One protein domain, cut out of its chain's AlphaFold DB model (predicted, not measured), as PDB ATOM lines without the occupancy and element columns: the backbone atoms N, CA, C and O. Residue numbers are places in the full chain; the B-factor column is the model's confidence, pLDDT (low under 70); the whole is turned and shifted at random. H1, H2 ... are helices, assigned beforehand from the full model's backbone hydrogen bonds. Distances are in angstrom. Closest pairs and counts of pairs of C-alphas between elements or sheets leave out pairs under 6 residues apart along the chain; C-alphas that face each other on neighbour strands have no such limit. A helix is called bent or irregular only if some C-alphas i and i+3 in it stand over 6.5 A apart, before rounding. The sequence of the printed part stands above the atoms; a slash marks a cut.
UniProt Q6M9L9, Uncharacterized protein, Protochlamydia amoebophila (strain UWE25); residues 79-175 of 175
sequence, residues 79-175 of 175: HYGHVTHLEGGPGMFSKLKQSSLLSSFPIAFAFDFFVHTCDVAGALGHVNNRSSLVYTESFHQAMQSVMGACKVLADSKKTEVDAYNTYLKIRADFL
ATOM      1  N   HIS A  79     -55.787  86.255  14.215       85.38
ATOM      2  CA  HIS A  79     -55.069  87.256  13.426       85.38
ATOM      3  C   HIS A  79     -54.419  86.555  12.235       85.38
ATOM      4  O   HIS A  79     -53.237  86.204  12.261       85.38
ATOM      5  N   TYR A  80     -55.204  86.295  11.190       92.06
ATOM      6  CA  TYR A  80     -54.727  85.602   9.989       92.06
ATOM      7  C   TYR A  80     -53.531  86.307   9.331       92.06
ATOM      8  O   TYR A  80     -52.671  85.629   8.772       92.06
ATOM      9  N   GLY A  81     -53.417  87.634   9.466       89.38
ATOM     10  CA  GLY A  81     -52.233  88.394   9.054       89.38
ATOM     11  C   GLY A  81     -50.964  87.953   9.791       89.38
ATOM     12  O   GLY A  81     -49.985  87.576   9.148       89.38
ATOM     13  N   HIS A  82     -51.003  87.885  11.128       90.75
ATOM     14  CA  HIS A  82     -49.864  87.413  11.928       90.75
ATOM     15  C   HIS A  82     -49.495  85.964  11.589       90.75
ATOM     16  O   HIS A  82     -48.313  85.628  11.488       90.75
ATOM     17  N   VAL A  83     -50.497  85.102  11.359       92.81
ATOM     18  CA  VAL A  83     -50.244  83.722  10.919       92.81
ATOM     19  C   VAL A  83     -49.568  83.726   9.550       92.81
ATOM     20  O   VAL A  83     -48.549  83.065   9.379       92.81
ATOM     21  N   THR A  84     -50.070  84.514   8.598       92.88
ATOM     22  CA  THR A  84     -49.521  84.614   7.238       92.88
ATOM     23  C   THR A  84     -48.051  85.040   7.246       92.88
ATOM     24  O   THR A  84     -47.242  84.471   6.501       92.88
ATOM     25  N   HIS A  85     -47.683  85.978   8.118       91.06
ATOM     26  CA  HIS A  85     -46.327  86.520   8.227       91.06
ATOM     27  C   HIS A  85     -45.420  85.799   9.237       91.06
ATOM     28  O   HIS A  85     -44.249  86.150   9.335       91.06
ATOM     29  N   LEU A  86     -45.914  84.769   9.938       90.31
ATOM     30  CA  LEU A  86     -45.174  84.068  11.000       90.31
ATOM     31  C   LEU A  86     -44.694  85.015  12.119       90.31
ATOM     32  O   LEU A  86     -43.612  84.845  12.675       90.31
ATOM     33  N   GLU A  87     -45.517  85.999  12.479       90.44
ATOM     34  CA  GLU A  87     -45.192  87.047  13.467       90.44
ATOM     35  C   GLU A  87     -45.385  86.594  14.927       90.44
ATOM     36  O   GLU A  87     -45.374  87.391  15.863       90.44
ATOM     37  N   GLY A  88     -45.538  85.291  15.150       88.94
ATOM     38  CA  GLY A  88     -45.767  84.714  16.464       88.94
ATOM     39  C   GLY A  88     -45.554  83.206  16.480       88.94
ATOM     40  O   GLY A  88     -44.975  82.622  15.570       88.94
ATOM     41  N   GLY A  89     -46.029  82.566  17.544       93.25
ATOM     42  CA  GLY A  89     -45.949  81.116  17.710       93.25
ATOM     43  C   GLY A  89     -47.304  80.414  17.592       93.25
ATOM     44  O   GLY A  89     -48.299  81.017  17.184       93.25
ATOM     45  N   PRO A  90     -47.382  79.152  18.048       95.44
ATOM     46  CA  PRO A  90     -48.622  78.376  18.082       95.44
ATOM     47  C   PRO A  90     -49.812  79.101  18.730       95.44
ATOM     48  O   PRO A  90     -50.945  78.928  18.293       95.44
ATOM     49  N   GLY A  91     -49.570  79.970  19.719       93.88
ATOM     50  CA  GLY A  91     -50.622  80.727  20.411       93.88
ATOM     51  C   GLY A  91     -51.522  81.578  19.501       93.88
ATOM     52  O   GLY A  91     -52.656  81.860  19.880       93.88
ATOM     53  N   MET A  92     -51.086  81.917  18.280       93.00
ATOM     54  CA  MET A  92     -51.926  82.615  17.291       93.00
ATOM     55  C   MET A  92     -53.197  81.831  16.911       93.00
ATOM     56  O   MET A  92     -54.174  82.426  16.465       93.00
ATOM     57  N   PHE A  93     -53.210  80.511  17.114       94.06
ATOM     58  CA  PHE A  93     -54.353  79.641  16.828       94.06
ATOM     59  C   PHE A  93     -55.281  79.411  18.034       94.06
ATOM     60  O   PHE A  93     -56.323  78.765  17.891       94.06
ATOM     61  N   SER A  94     -54.925  79.895  19.229       93.75
ATOM     62  CA  SER A  94     -55.620  79.513  20.465       93.75
ATOM     63  C   SER A  94     -57.063  80.015  20.526       93.75
ATOM     64  O   SER A  94     -57.945  79.229  20.869       93.75
ATOM     65  N   LYS A  95     -57.334  81.272  20.143       92.38
ATOM     66  CA  LYS A  95     -58.704  81.823  20.114       92.38
ATOM     67  C   LYS A  95     -59.604  81.015  19.164       92.38
ATOM     68  O   LYS A  95     -60.674  80.552  19.563       92.38
ATOM     69  N   LEU A  96     -59.116  80.723  17.955       93.75
ATOM     70  CA  LEU A  96     -59.826  79.900  16.974       93.75
ATOM     71  C   LEU A  96     -60.109  78.492  17.507       93.75
ATOM     72  O   LEU A  96     -61.235  78.010  17.391       93.75
ATOM     73  N   LYS A  97     -59.130  77.841  18.142       93.56
ATOM     74  CA  LYS A  97     -59.326  76.511  18.732       93.56
ATOM     75  C   LYS A  97     -60.354  76.525  19.866       93.56
ATOM     76  O   LYS A  97     -61.240  75.674  19.897       93.56
ATOM     77  N   GLN A  98     -60.258  77.489  20.780       92.62
ATOM     78  CA  GLN A  98     -61.161  77.621  21.929       92.62
ATOM     79  C   GLN A  98     -62.607  77.898  21.498       92.62
ATOM     80  O   GLN A  98     -63.538  77.386  22.117       92.62
ATOM     81  N   SER A  99     -62.801  78.642  20.405       90.44
ATOM     82  CA  SER A  99     -64.132  78.971  19.879       90.44
ATOM     83  C   SER A  99     -64.938  77.760  19.394       90.44
ATOM     84  O   SER A  99     -66.159  77.844  19.271       90.44
ATOM     85  N   SER A 100     -64.279  76.636  19.083       85.69
ATOM     86  CA  SER A 100     -64.893  75.477  18.415       85.69
ATOM     87  C   SER A 100     -65.607  75.821  17.092       85.69
ATOM     88  O   SER A 100     -66.442  75.042  16.619       85.69
ATOM     89  N   LEU A 101     -65.281  76.965  16.467       89.88
ATOM     90  CA  LEU A 101     -65.943  77.441  15.248       89.88
ATOM     91  C   LEU A 101     -65.740  76.468  14.083       89.88
ATOM     92  O   LEU A 101     -66.677  76.166  13.352       89.88
ATOM     93  N   LEU A 102     -64.530  75.926  13.949       88.56
ATOM     94  CA  LEU A 102     -64.167  75.013  12.863       88.56
ATOM     95  C   LEU A 102     -64.980  73.714  12.861       88.56
ATOM     96  O   LEU A 102     -65.312  73.210  11.791       88.56
ATOM     97  N   SER A 103     -65.297  73.176  14.040       85.69
ATOM     98  CA  SER A 103     -66.062  71.934  14.181       85.69
ATOM     99  C   SER A 103     -67.571  72.179  14.203       85.69
ATOM    100  O   SER A 103     -68.323  71.415  13.604       85.69
ATOM    101  N   SER A 104     -68.020  73.250  14.864       87.56
ATOM    102  CA  SER A 104     -69.448  73.520  15.083       87.56
ATOM    103  C   SER A 104     -70.093  74.343  13.964       87.56
ATOM    104  O   SER A 104     -71.275  74.174  13.673       87.56
ATOM    105  N   PHE A 105     -69.333  75.244  13.334       90.50
ATOM    106  CA  PHE A 105     -69.838  76.238  12.382       90.50
ATOM    107  C   PHE A 105     -68.858  76.459  11.210       90.50
ATOM    108  O   PHE A 105     -68.375  77.575  11.003       90.50
ATOM    109  N   PRO A 106     -68.579  75.435  10.381       88.88
ATOM    110  CA  PRO A 106     -67.573  75.524   9.315       88.88
ATOM    111  C   PRO A 106     -67.854  76.631   8.285       88.88
ATOM    112  O   PRO A 106     -66.922  77.199   7.719       88.88
ATOM    113  N   ILE A 107     -69.128  76.976   8.065       91.62
ATOM    114  CA  ILE A 107     -69.528  78.084   7.182       91.62
ATOM    115  C   ILE A 107     -69.120  79.438   7.775       91.62
ATOM    116  O   ILE A 107     -68.678  80.307   7.032       91.62
ATOM    117  N   ALA A 108     -69.223  79.615   9.094       94.25
ATOM    118  CA  ALA A 108     -68.812  80.855   9.745       94.25
ATOM    119  C   ALA A 108     -67.293  81.054   9.653       94.25
ATOM    120  O   ALA A 108     -66.843  82.163   9.396       94.25
ATOM    121  N   PHE A 109     -66.509  79.975   9.761       95.12
ATOM    122  CA  PHE A 109     -65.063  80.048   9.535       95.12
ATOM    123  C   PHE A 109     -64.735  80.423   8.084       95.12
ATOM    124  O   PHE A 109     -63.889  81.275   7.839       95.12
ATOM    125  N   ALA A 110     -65.417  79.807   7.112       94.44
ATOM    126  CA  ALA A 110     -65.223  80.147   5.705       94.44
ATOM    127  C   ALA A 110     -65.590  81.612   5.413       94.44
ATOM    128  O   ALA A 110     -64.887  82.270   4.652       94.44
ATOM    129  N   PHE A 111     -66.657  82.118   6.039       95.75
ATOM    130  CA  PHE A 111     -67.047  83.523   5.967       95.75
ATOM    131  C   PHE A 111     -65.962  84.442   6.538       95.75
ATOM    132  O   PHE A 111     -65.508  85.334   5.832       95.75
ATOM    133  N   ASP A 112     -65.505  84.192   7.765       95.50
ATOM    134  CA  ASP A 112     -64.470  84.989   8.436       95.50
ATOM    135  C   ASP A 112     -63.170  85.049   7.616       95.50
ATOM    136  O   ASP A 112     -62.636  86.118   7.313       95.50
ATOM    137  N   PHE A 113     -62.718  83.890   7.133       95.81
ATOM    138  CA  PHE A 113     -61.530  83.796   6.289       95.81
ATOM    139  C   PHE A 113     -61.693  84.534   4.948       95.81
ATOM    140  O   PHE A 113     -60.746  85.143   4.435       95.81
ATOM    141  N   PHE A 114     -62.895  84.488   4.368       95.62
ATOM    142  CA  PHE A 114     -63.215  85.206   3.138       95.62
ATOM    143  C   PHE A 114     -63.238  86.723   3.355       95.62
ATOM    144  O   PHE A 114     -62.634  87.445   2.565       95.62
ATOM    145  N   VAL A 115     -63.846  87.206   4.443       95.88
ATOM    146  CA  VAL A 115     -63.829  88.631   4.813       95.88
ATOM    147  C   VAL A 115     -62.394  89.125   4.961       95.88
ATOM    148  O   VAL A 115     -62.035  90.123   4.343       95.88
ATOM    149  N   HIS A 116     -61.549  88.404   5.702       95.31
ATOM    150  CA  HIS A 116     -60.146  88.792   5.855       95.31
ATOM    151  C   HIS A 116     -59.393  88.800   4.514       95.31
ATOM    152  O   HIS A 116     -58.596  89.693   4.241       95.31
ATOM    153  N   THR A 117     -59.679  87.843   3.629       95.38
ATOM    154  CA  THR A 117     -59.123  87.840   2.268       95.38
ATOM    155  C   THR A 117     -59.521  89.098   1.486       95.38
ATOM    156  O   THR A 117     -58.670  89.700   0.829       95.38
ATOM    157  N   CYS A 118     -60.786  89.516   1.572       94.88
ATOM    158  CA  CYS A 118     -61.281  90.739   0.942       94.88
ATOM    159  C   CYS A 118     -60.636  92.002   1.530       94.88
ATOM    160  O   CYS A 118     -60.269  92.893   0.767       94.88
ATOM    161  N   ASP A 119     -60.457  92.060   2.853       93.75
ATOM    162  CA  ASP A 119     -59.777  93.166   3.536       93.75
ATOM    163  C   ASP A 119     -58.341  93.343   3.015       93.75
ATOM    164  O   ASP A 119     -57.973  94.406   2.506       93.75
ATOM    165  N   VAL A 120     -57.557  92.260   2.992       94.12
ATOM    166  CA  VAL A 120     -56.186  92.308   2.465       94.12
ATOM    167  C   VAL A 120     -56.161  92.638   0.968       94.12
ATOM    168  O   VAL A 120     -55.289  93.380   0.511       94.12
ATOM    169  N   ALA A 121     -57.113  92.127   0.186       94.56
ATOM    170  CA  ALA A 121     -57.223  92.463  -1.232       94.56
ATOM    171  C   ALA A 121     -57.516  93.953  -1.461       94.56
ATOM    172  O   ALA A 121     -56.949  94.541  -2.390       94.56
ATOM    173  N   GLY A 122     -58.349  94.561  -0.613       93.62
ATOM    174  CA  GLY A 122     -58.692  95.983  -0.639       93.62
ATOM    175  C   GLY A 122     -57.621  96.911  -0.056       93.62
ATOM    176  O   GLY A 122     -57.670  98.125  -0.293       93.62
ATOM    177  N   ALA A 123     -56.636  96.373   0.668       92.62
ATOM    178  CA  ALA A 123     -55.552  97.154   1.247       92.62
ATOM    179  C   ALA A 123     -54.818  97.982   0.174       92.62
ATOM    180  O   ALA A 123     -54.483  97.501  -0.910       92.62
ATOM    181  N   LEU A 124     -54.557  99.255   0.496       93.56
ATOM    182  CA  LEU A 124     -53.988 100.260  -0.418       93.56
ATOM    183  C   LEU A 124     -54.862 100.595  -1.644       93.56
ATOM    184  O   LEU A 124     -54.366 101.183  -2.607       93.56
ATOM    185  N   GLY A 125     -56.173 100.335  -1.592       92.50
ATOM    186  CA  GLY A 125     -57.111 100.704  -2.662       92.50
ATOM    187  C   GLY A 125     -57.155 102.207  -2.989       92.50
ATOM    188  O   GLY A 125     -57.455 102.594  -4.116       92.50
ATOM    189  N   HIS A 126     -56.788 103.070  -2.034       92.81
ATOM    190  CA  HIS A 126     -56.642 104.515  -2.257       92.81
ATOM    191  C   HIS A 126     -55.421 104.882  -3.121       92.81
ATOM    192  O   HIS A 126     -55.387 105.965  -3.700       92.81
ATOM    193  N   VAL A 127     -54.424 103.992  -3.211       96.19
ATOM    194  CA  VAL A 127     -53.237 104.145  -4.069       96.19
ATOM    195  C   VAL A 127     -53.504 103.548  -5.449       96.19
ATOM    196  O   VAL A 127     -53.158 104.153  -6.462       96.19
ATOM    197  N   ASN A 128     -54.141 102.376  -5.502       93.69
ATOM    198  CA  ASN A 128     -54.567 101.737  -6.743       93.69
ATOM    199  C   ASN A 128     -55.955 101.117  -6.569       93.69
ATOM    200  O   ASN A 128     -56.116 100.100  -5.904       93.69
ATOM    201  N   ASN A 129     -56.951 101.705  -7.226       92.56
ATOM    202  CA  ASN A 129     -58.339 101.250  -7.164       92.56
ATOM    203  C   ASN A 129     -58.719 100.255  -8.275       92.56
ATOM    204  O   ASN A 129     -59.889  99.896  -8.396       92.56
ATOM    205  N   ARG A 130     -57.765  99.845  -9.124       93.38
ATOM    206  CA  ARG A 130     -58.003  98.913 -10.242       93.38
ATOM    207  C   ARG A 130     -57.542  97.491  -9.953       93.38
ATOM    208  O   ARG A 130     -58.011  96.565 -10.608       93.38
ATOM    209  N   SER A 131     -56.610  97.314  -9.025       92.12
ATOM    210  CA  SER A 131     -56.091  96.006  -8.628       92.12
ATOM    211  C   SER A 131     -55.489  96.071  -7.230       92.12
ATOM    212  O   SER A 131     -55.089  97.143  -6.778       92.12
ATOM    213  N   SER A 132     -55.351  94.917  -6.573       95.25
ATOM    214  CA  SER A 132     -54.623  94.855  -5.307       95.25
ATOM    215  C   SER A 132     -53.127  95.084  -5.529       95.25
ATOM    216  O   SER A 132     -52.546  94.569  -6.487       95.25
ATOM    217  N   LEU A 133     -52.505  95.858  -4.637       94.38
ATOM    218  CA  LEU A 133     -51.045  95.992  -4.554       94.38
ATOM    219  C   LEU A 133     -50.426  94.997  -3.565       94.38
ATOM    220  O   LEU A 133     -49.222  94.766  -3.611       94.38
ATOM    221  N   VAL A 134     -51.241  94.432  -2.671       93.12
ATOM    222  CA  VAL A 134     -50.795  93.579  -1.562       93.12
ATOM    223  C   VAL A 134     -51.122  92.112  -1.842       93.12
ATOM    224  O   VAL A 134     -50.276  91.232  -1.674       93.12
ATOM    225  N   TYR A 135     -52.330  91.840  -2.335       95.19
ATOM    226  CA  TYR A 135     -52.829  90.490  -2.573       95.19
ATOM    227  C   TYR A 135     -52.349  89.946  -3.924       95.19
ATOM    228  O   TYR A 135     -53.046  89.990  -4.937       95.19
ATOM    229  N   THR A 136     -51.106  89.471  -3.936       93.25
ATOM    230  CA  THR A 136     -50.472  88.797  -5.080       93.25
ATOM    231  C   THR A 136     -50.781  87.297  -5.095       93.25
ATOM    232  O   THR A 136     -51.287  86.755  -4.117       93.25
ATOM    233  N   GLU A 137     -50.420  86.592  -6.172       92.81
ATOM    234  CA  GLU A 137     -50.555  85.126  -6.255       92.81
ATOM    235  C   GLU A 137     -49.824  84.409  -5.106       92.81
ATOM    236  O   GLU A 137     -50.386  83.538  -4.447       92.81
ATOM    237  N   SER A 138     -48.592  84.819  -4.793       91.69
ATOM    238  CA  SER A 138     -47.842  84.249  -3.667       91.69
ATOM    239  C   SER A 138     -48.529  84.518  -2.327       91.69
ATOM    240  O   SER A 138     -48.533  83.658  -1.445       91.69
ATOM    241  N   PHE A 139     -49.153  85.689  -2.176       93.00
ATOM    242  CA  PHE A 139     -49.943  86.003  -0.988       93.00
ATOM    243  C   PHE A 139     -51.205  85.135  -0.911       93.00
ATOM    244  O   PHE A 139     -51.514  84.586   0.146       93.00
ATOM    245  N   HIS A 140     -51.898  84.937  -2.034       94.50
ATOM    246  CA  HIS A 140     -53.047  84.041  -2.121       94.50
ATOM    247  C   HIS A 140     -52.676  82.612  -1.705       94.50
ATOM    248  O   HIS A 140     -53.357  82.018  -0.870       94.50
ATOM    249  N   GLN A 141     -51.562  82.076  -2.206       94.06
ATOM    250  CA  GLN A 141     -51.071  80.742  -1.841       94.06
ATOM    251  C   GLN A 141     -50.731  80.633  -0.349       94.06
ATOM    252  O   GLN A 141     -51.090  79.645   0.301       94.06
ATOM    253  N   ALA A 142     -50.097  81.663   0.222       94.44
ATOM    254  CA  ALA A 142     -49.844  81.731   1.659       94.44
ATOM    255  C   ALA A 142     -51.158  81.720   2.457       94.44
ATOM    256  O   ALA A 142     -51.302  80.916   3.376       94.44
ATOM    257  N   MET A 143     -52.149  82.513   2.050       95.19
ATOM    258  CA  MET A 143     -53.483  82.535   2.656       95.19
ATOM    259  C   MET A 143     -54.183  81.172   2.578       95.19
ATOM    260  O   MET A 143     -54.663  80.663   3.590       95.19
ATOM    261  N   GLN A 144     -54.191  80.511   1.418       95.25
ATOM    262  CA  GLN A 144     -54.761  79.160   1.301       95.25
ATOM    263  C   GLN A 144     -54.058  78.159   2.233       95.25
ATOM    264  O   GLN A 144     -54.700  77.284   2.820       95.25
ATOM    265  N   SER A 145     -52.751  78.327   2.434       95.75
ATOM    266  CA  SER A 145     -51.967  77.516   3.369       95.75
ATOM    267  C   SER A 145     -52.348  77.789   4.827       95.75
ATOM    268  O   SER A 145     -52.477  76.842   5.606       95.75
ATOM    269  N   VAL A 146     -52.607  79.051   5.195       96.19
ATOM    270  CA  VAL A 146     -53.156  79.421   6.514       96.19
ATOM    271  C   VAL A 146     -54.518  78.767   6.728       96.19
ATOM    272  O   VAL A 146     -54.725  78.112   7.748       96.19
ATOM    273  N   MET A 147     -55.425  78.855   5.752       95.75
ATOM    274  CA  MET A 147     -56.737  78.206   5.831       95.75
ATOM    275  C   MET A 147     -56.612  76.688   6.029       95.75
ATOM    276  O   MET A 147     -57.338  76.104   6.840       95.75
ATOM    277  N   GLY A 148     -55.681  76.045   5.320       94.94
ATOM    278  CA  GLY A 148     -55.356  74.629   5.495       94.94
ATOM    279  C   GLY A 148     -54.861  74.305   6.907       94.94
ATOM    280  O   GLY A 148     -55.344  73.356   7.524       94.94
ATOM    281  N   ALA A 149     -53.961  75.124   7.449       95.88
ATOM    282  CA  ALA A 149     -53.449  74.977   8.807       95.88
ATOM    283  C   ALA A 149     -54.536  75.176   9.874       95.88
ATOM    284  O   ALA A 149     -54.635  74.374  10.800       95.88
ATOM    285  N   CYS A 150     -55.410  76.173   9.717       95.62
ATOM    286  CA  CYS A 150     -56.566  76.373  10.592       95.62
ATOM    287  C   CYS A 150     -57.464  75.131  10.617       95.62
ATOM    288  O   CYS A 150     -57.827  74.661  11.692       95.62
ATOM    289  N   LYS A 151     -57.764  74.536   9.455       95.19
ATOM    290  CA  LYS A 151     -58.610  73.332   9.355       95.19
ATOM    291  C   LYS A 151     -58.063  72.119  10.109       95.19
ATOM    292  O   LYS A 151     -58.855  71.253  10.474       95.19
ATOM    293  N   VAL A 152     -56.761  72.055  10.402       95.62
ATOM    294  CA  VAL A 152     -56.183  71.003  11.262       95.62
ATOM    295  C   VAL A 152     -56.842  70.997  12.643       95.62
ATOM    296  O   VAL A 152     -57.058  69.930  13.211       95.62
ATOM    297  N   LEU A 153     -57.234  72.165  13.156       94.88
ATOM    298  CA  LEU A 153     -57.887  72.303  14.460       94.88
ATOM    299  C   LEU A 153     -59.355  71.855  14.475       94.88
ATOM    300  O   LEU A 153     -59.975  71.864  15.536       94.88
ATOM    301  N   ALA A 154     -59.928  71.458  13.333       93.50
ATOM    302  CA  ALA A 154     -61.246  70.826  13.310       93.50
ATOM    303  C   ALA A 154     -61.230  69.435  13.977       93.50
ATOM    304  O   ALA A 154     -62.259  68.980  14.474       93.50
ATOM    305  N   ASP A 155     -60.070  68.767  14.012       93.62
ATOM    306  CA  ASP A 155     -59.858  67.540  14.780       93.62
ATOM    307  C   ASP A 155     -59.542  67.890  16.241       93.62
ATOM    308  O   ASP A 155     -58.526  68.517  16.548       93.62
ATOM    309  N   SER A 156     -60.396  67.439  17.164       91.00
ATOM    310  CA  SER A 156     -60.265  67.710  18.602       91.00
ATOM    311  C   SER A 156     -58.990  67.143  19.230       91.00
ATOM    312  O   SER A 156     -58.604  67.572  20.319       91.00
ATOM    313  N   LYS A 157     -58.311  66.203  18.562       94.81
ATOM    314  CA  LYS A 157     -57.024  65.653  19.007       94.81
ATOM    315  C   LYS A 157     -55.833  66.516  18.599       94.81
ATOM    316  O   LYS A 157     -54.728  66.269  19.082       94.81
ATOM    317  N   LYS A 158     -56.025  67.489  17.707       96.88
ATOM    318  CA  LYS A 158     -54.957  68.350  17.201       96.88
ATOM    319  C   LYS A 158     -54.749  69.579  18.075       96.88
ATOM    320  O   LYS A 158     -55.638  70.094  18.762       96.88
ATOM    321  N   THR A 159     -53.515  70.050  18.069       96.75
ATOM    322  CA  THR A 159     -53.049  71.186  18.853       96.75
ATOM    323  C   THR A 159     -52.733  72.382  17.978       96.75
ATOM    324  O   THR A 159     -52.540  72.280  16.770       96.75
ATOM    325  N   GLU A 160     -52.640  73.538  18.615       96.69
ATOM    326  CA  GLU A 160     -52.124  74.759  18.019       96.69
ATOM    327  C   GLU A 160     -50.716  74.553  17.443       96.69
ATOM    328  O   GLU A 160     -50.379  75.115  16.405       96.69
ATOM    329  N   VAL A 161     -49.910  73.691  18.080       97.88
ATOM    330  CA  VAL A 161     -48.585  73.289  17.589       97.88
ATOM    331  C   VAL A 161     -48.703  72.482  16.296       97.88
ATOM    332  O   VAL A 161     -47.928  72.714  15.372       97.88
ATOM    333  N   ASP A 162     -49.682  71.578  16.185       98.12
ATOM    334  CA  ASP A 162     -49.924  70.831  14.944       98.12
ATOM    335  C   ASP A 162     -50.319  71.760  13.790       98.12
ATOM    336  O   ASP A 162     -49.807  71.609  12.679       98.12
ATOM    337  N   ALA A 163     -51.200  72.733  14.045       96.81
ATOM    338  CA  ALA A 163     -51.597  73.728  13.049       96.81
ATOM    339  C   ALA A 163     -50.404  74.593  12.614       96.81
ATOM    340  O   ALA A 163     -50.128  74.716  11.419       96.81
ATOM    341  N   TYR A 164     -49.636  75.111  13.575       97.00
ATOM    342  CA  TYR A 164     -48.449  75.923  13.309       97.00
ATOM    343  C   TYR A 164     -47.387  75.153  12.513       97.00
ATOM    344  O   TYR A 164     -46.912  75.638  11.488       97.00
ATOM    345  N   ASN A 165     -47.077  73.914  12.906       97.19
ATOM    346  CA  ASN A 165     -46.121  73.069  12.186       97.19
ATOM    347  C   ASN A 165     -46.614  72.686  10.786       97.19
ATOM    348  O   ASN A 165     -45.806  72.574   9.866       97.19
ATOM    349  N   THR A 166     -47.926  72.507  10.606       96.69
ATOM    350  CA  THR A 166     -48.515  72.283   9.278       96.69
ATOM    351  C   THR A 166     -48.272  73.491   8.381       96.69
ATOM    352  O   THR A 166     -47.800  73.327   7.257       96.69
ATOM    353  N   TYR A 167     -48.519  74.702   8.887       95.81
ATOM    354  CA  TYR A 167     -48.262  75.926   8.135       95.81
ATOM    355  C   TYR A 167     -46.772  76.117   7.818       95.81
ATOM    356  O   TYR A 167     -46.424  76.376   6.668       95.81
ATOM    357  N   LEU A 168     -45.887  75.917   8.804       95.12
ATOM    358  CA  LEU A 168     -44.436  75.998   8.609       95.12
ATOM    359  C   LEU A 168     -43.940  75.023   7.545       95.12
ATOM    360  O   LEU A 168     -43.131  75.405   6.705       95.12
ATOM    361  N   LYS A 169     -44.434  73.781   7.564       94.88
ATOM    362  CA  LYS A 169     -44.064  72.775   6.569       94.88
ATOM    363  C   LYS A 169     -44.453  73.224   5.161       94.88
ATOM    364  O   LYS A 169     -43.608  73.195   4.280       94.88
ATOM    365  N   ILE A 170     -45.689  73.692   4.971       91.44
ATOM    366  CA  ILE A 170     -46.151  74.182   3.662       91.44
ATOM    367  C   ILE A 170     -45.307  75.377   3.201       91.44
ATOM    368  O   ILE A 170     -44.889  75.436   2.051       91.44
ATOM    369  N   ARG A 171     -45.014  76.321   4.104       89.81
ATOM    370  CA  ARG A 171     -44.198  77.501   3.785       89.81
ATOM    371  C   ARG A 171     -42.742  77.160   3.474       89.81
ATOM    372  O   ARG A 171     -42.138  77.876   2.683       89.81
ATOM    373  N   ALA A 172     -42.188  76.106   4.070       89.94
ATOM    374  CA  ALA A 172     -40.845  75.628   3.751       89.94
ATOM    375  C   ALA A 172     -40.759  75.059   2.326       89.94
ATOM    376  O   ALA A 172     -39.720  75.207   1.696       89.94
ATOM    377  N   ASP A 173     -41.849  74.487   1.806       88.25
ATOM    378  CA  ASP A 173     -41.922  73.960   0.435       88.25
ATOM    379  C   ASP A 173     -42.031  75.072  -0.635       88.25
ATOM    380  O   ASP A 173     -41.961  74.788  -1.830       88.25
ATOM    381  N   PHE A 174     -42.225  76.337  -0.234       84.81
ATOM    382  CA  PHE A 174     -42.264  77.498  -1.141       84.81
ATOM    383  C   PHE A 174     -40.881  78.136  -1.372       84.81
ATOM    384  O   PHE A 174     -40.786  79.098  -2.139       84.81
ATOM    385  N   LEU A 175     -39.842  77.645  -0.687       59.66
ATOM    386  CA  LEU A 175     -38.442  78.068  -0.818       59.66
ATOM    387  C   LEU A 175     -37.695  77.190  -1.827       59.66
ATOM    388  O   LEU A 175     -36.849  77.758  -2.554       59.66
TER     389      LEU A 175
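This is residues 79 to 175 of the 175 residues of an uncharacterized protein of Protochlamydia amoebophila (strain UWE25) (UniProt Q6M9L9). Three helices, H4, H5 and H6, lie in a row as a loosely built slab with H5 in the middle, while the short H1 crosses over H5 on one face and H2 runs over that same face at the end where H5 finishes and H6 begins. H5 and H6 form a snug helical hairpin, H4 runs back along H5 with a looser fit, the tiny H3 makes the corner from H2 to H4, and the long loop of residues 123 to 136 makes one end of the longest axis. The printed part has 97 residues with six named helices, H1 to H6 in that order, and no named strand; the class is all helix. The whole is compact, with a radius of gyration of the C-alphas of 13.9 A, and the C-alphas span 44 by 32 by 18 A.

The printed part begins at His 79, and H1 takes residues 80 to 85, starting at C-alpha 80 at (-54.727, 85.602, 9.989). H2 is residues 90 to 99 and measures 15.6 A from first to last C-alpha; it is irregular, with C-alphas 92 and 95 standing 7.4 A apart. H3 is residues 101 to 104. H4, the longest helix by residues, is residues 106 to 122 and runs 24.4 A, from C-alpha 106 at (-67.573, 75.524, 9.315). H5 is residues 137 to 152 and runs 23.2 A. H6 is residues 160 to 172 and runs 18.2 A, ending at C-alpha 172 at (-40.845, 75.628, 3.751).

H1 touches H5 at a steep tilt of 61 degrees, opposite ways; the closest C-alphas are those of Thr 84 and Ala 142, 6.3 A apart, and H5 touches H1 with residues 142 to 146 alone. H1 and H6 are near each other. H1 is close to H2 but not clearly touching it, with the C-alphas of Val 83 and Met 92 the closest at 6.7 A. H2 touches H6 at a steep tilt of 52 degrees, opposite ways; the closest C-alphas are those of Pro 90 and Glu 160, 5.0 A apart, and H6 takes part with residues 160 to 164 alone. H3 and H4 only just touch, with 3 pairs of C-alphas within 8 A, and touch only at the corner by their link; Leu 102 and Phe 109 have the closest C-alphas, 6.1 A apart. H4 and H5 are close but not clearly touching, at a shallow tilt of 22 degrees, opposite ways; their closest C-alphas are those of Phe 113 and Met 147, 7.4 A apart. H5 and H6 form a helical hairpin: they touch at a shallow tilt of 28 degrees, opposite ways, and the C-alphas of Ala 149 and Ala 163 come closest at 4.8 A. H4 and H6 are apart, and so are H2 and H4. In H1, H4, H5 and H6 every O i to N i+4 pair is within hydrogen-bond range, in H2 3 of 6 are, and H3 is too short for such a pair.

The two C-alphas farthest apart are those of Val 127 and Lys 157, at 45.0 A. The printed part has no cut and ends at Leu 175, the chain's last residue. The link from H4 to H5 is long, with 14 residues whose C-alphas lie 13 to 25 A from the mean of the C-alphas; the link from H5 to H6 is short, and the other three are tight. The mean pLDDT of the printed part is 93.0, and one residue, Leu 175, is under 70.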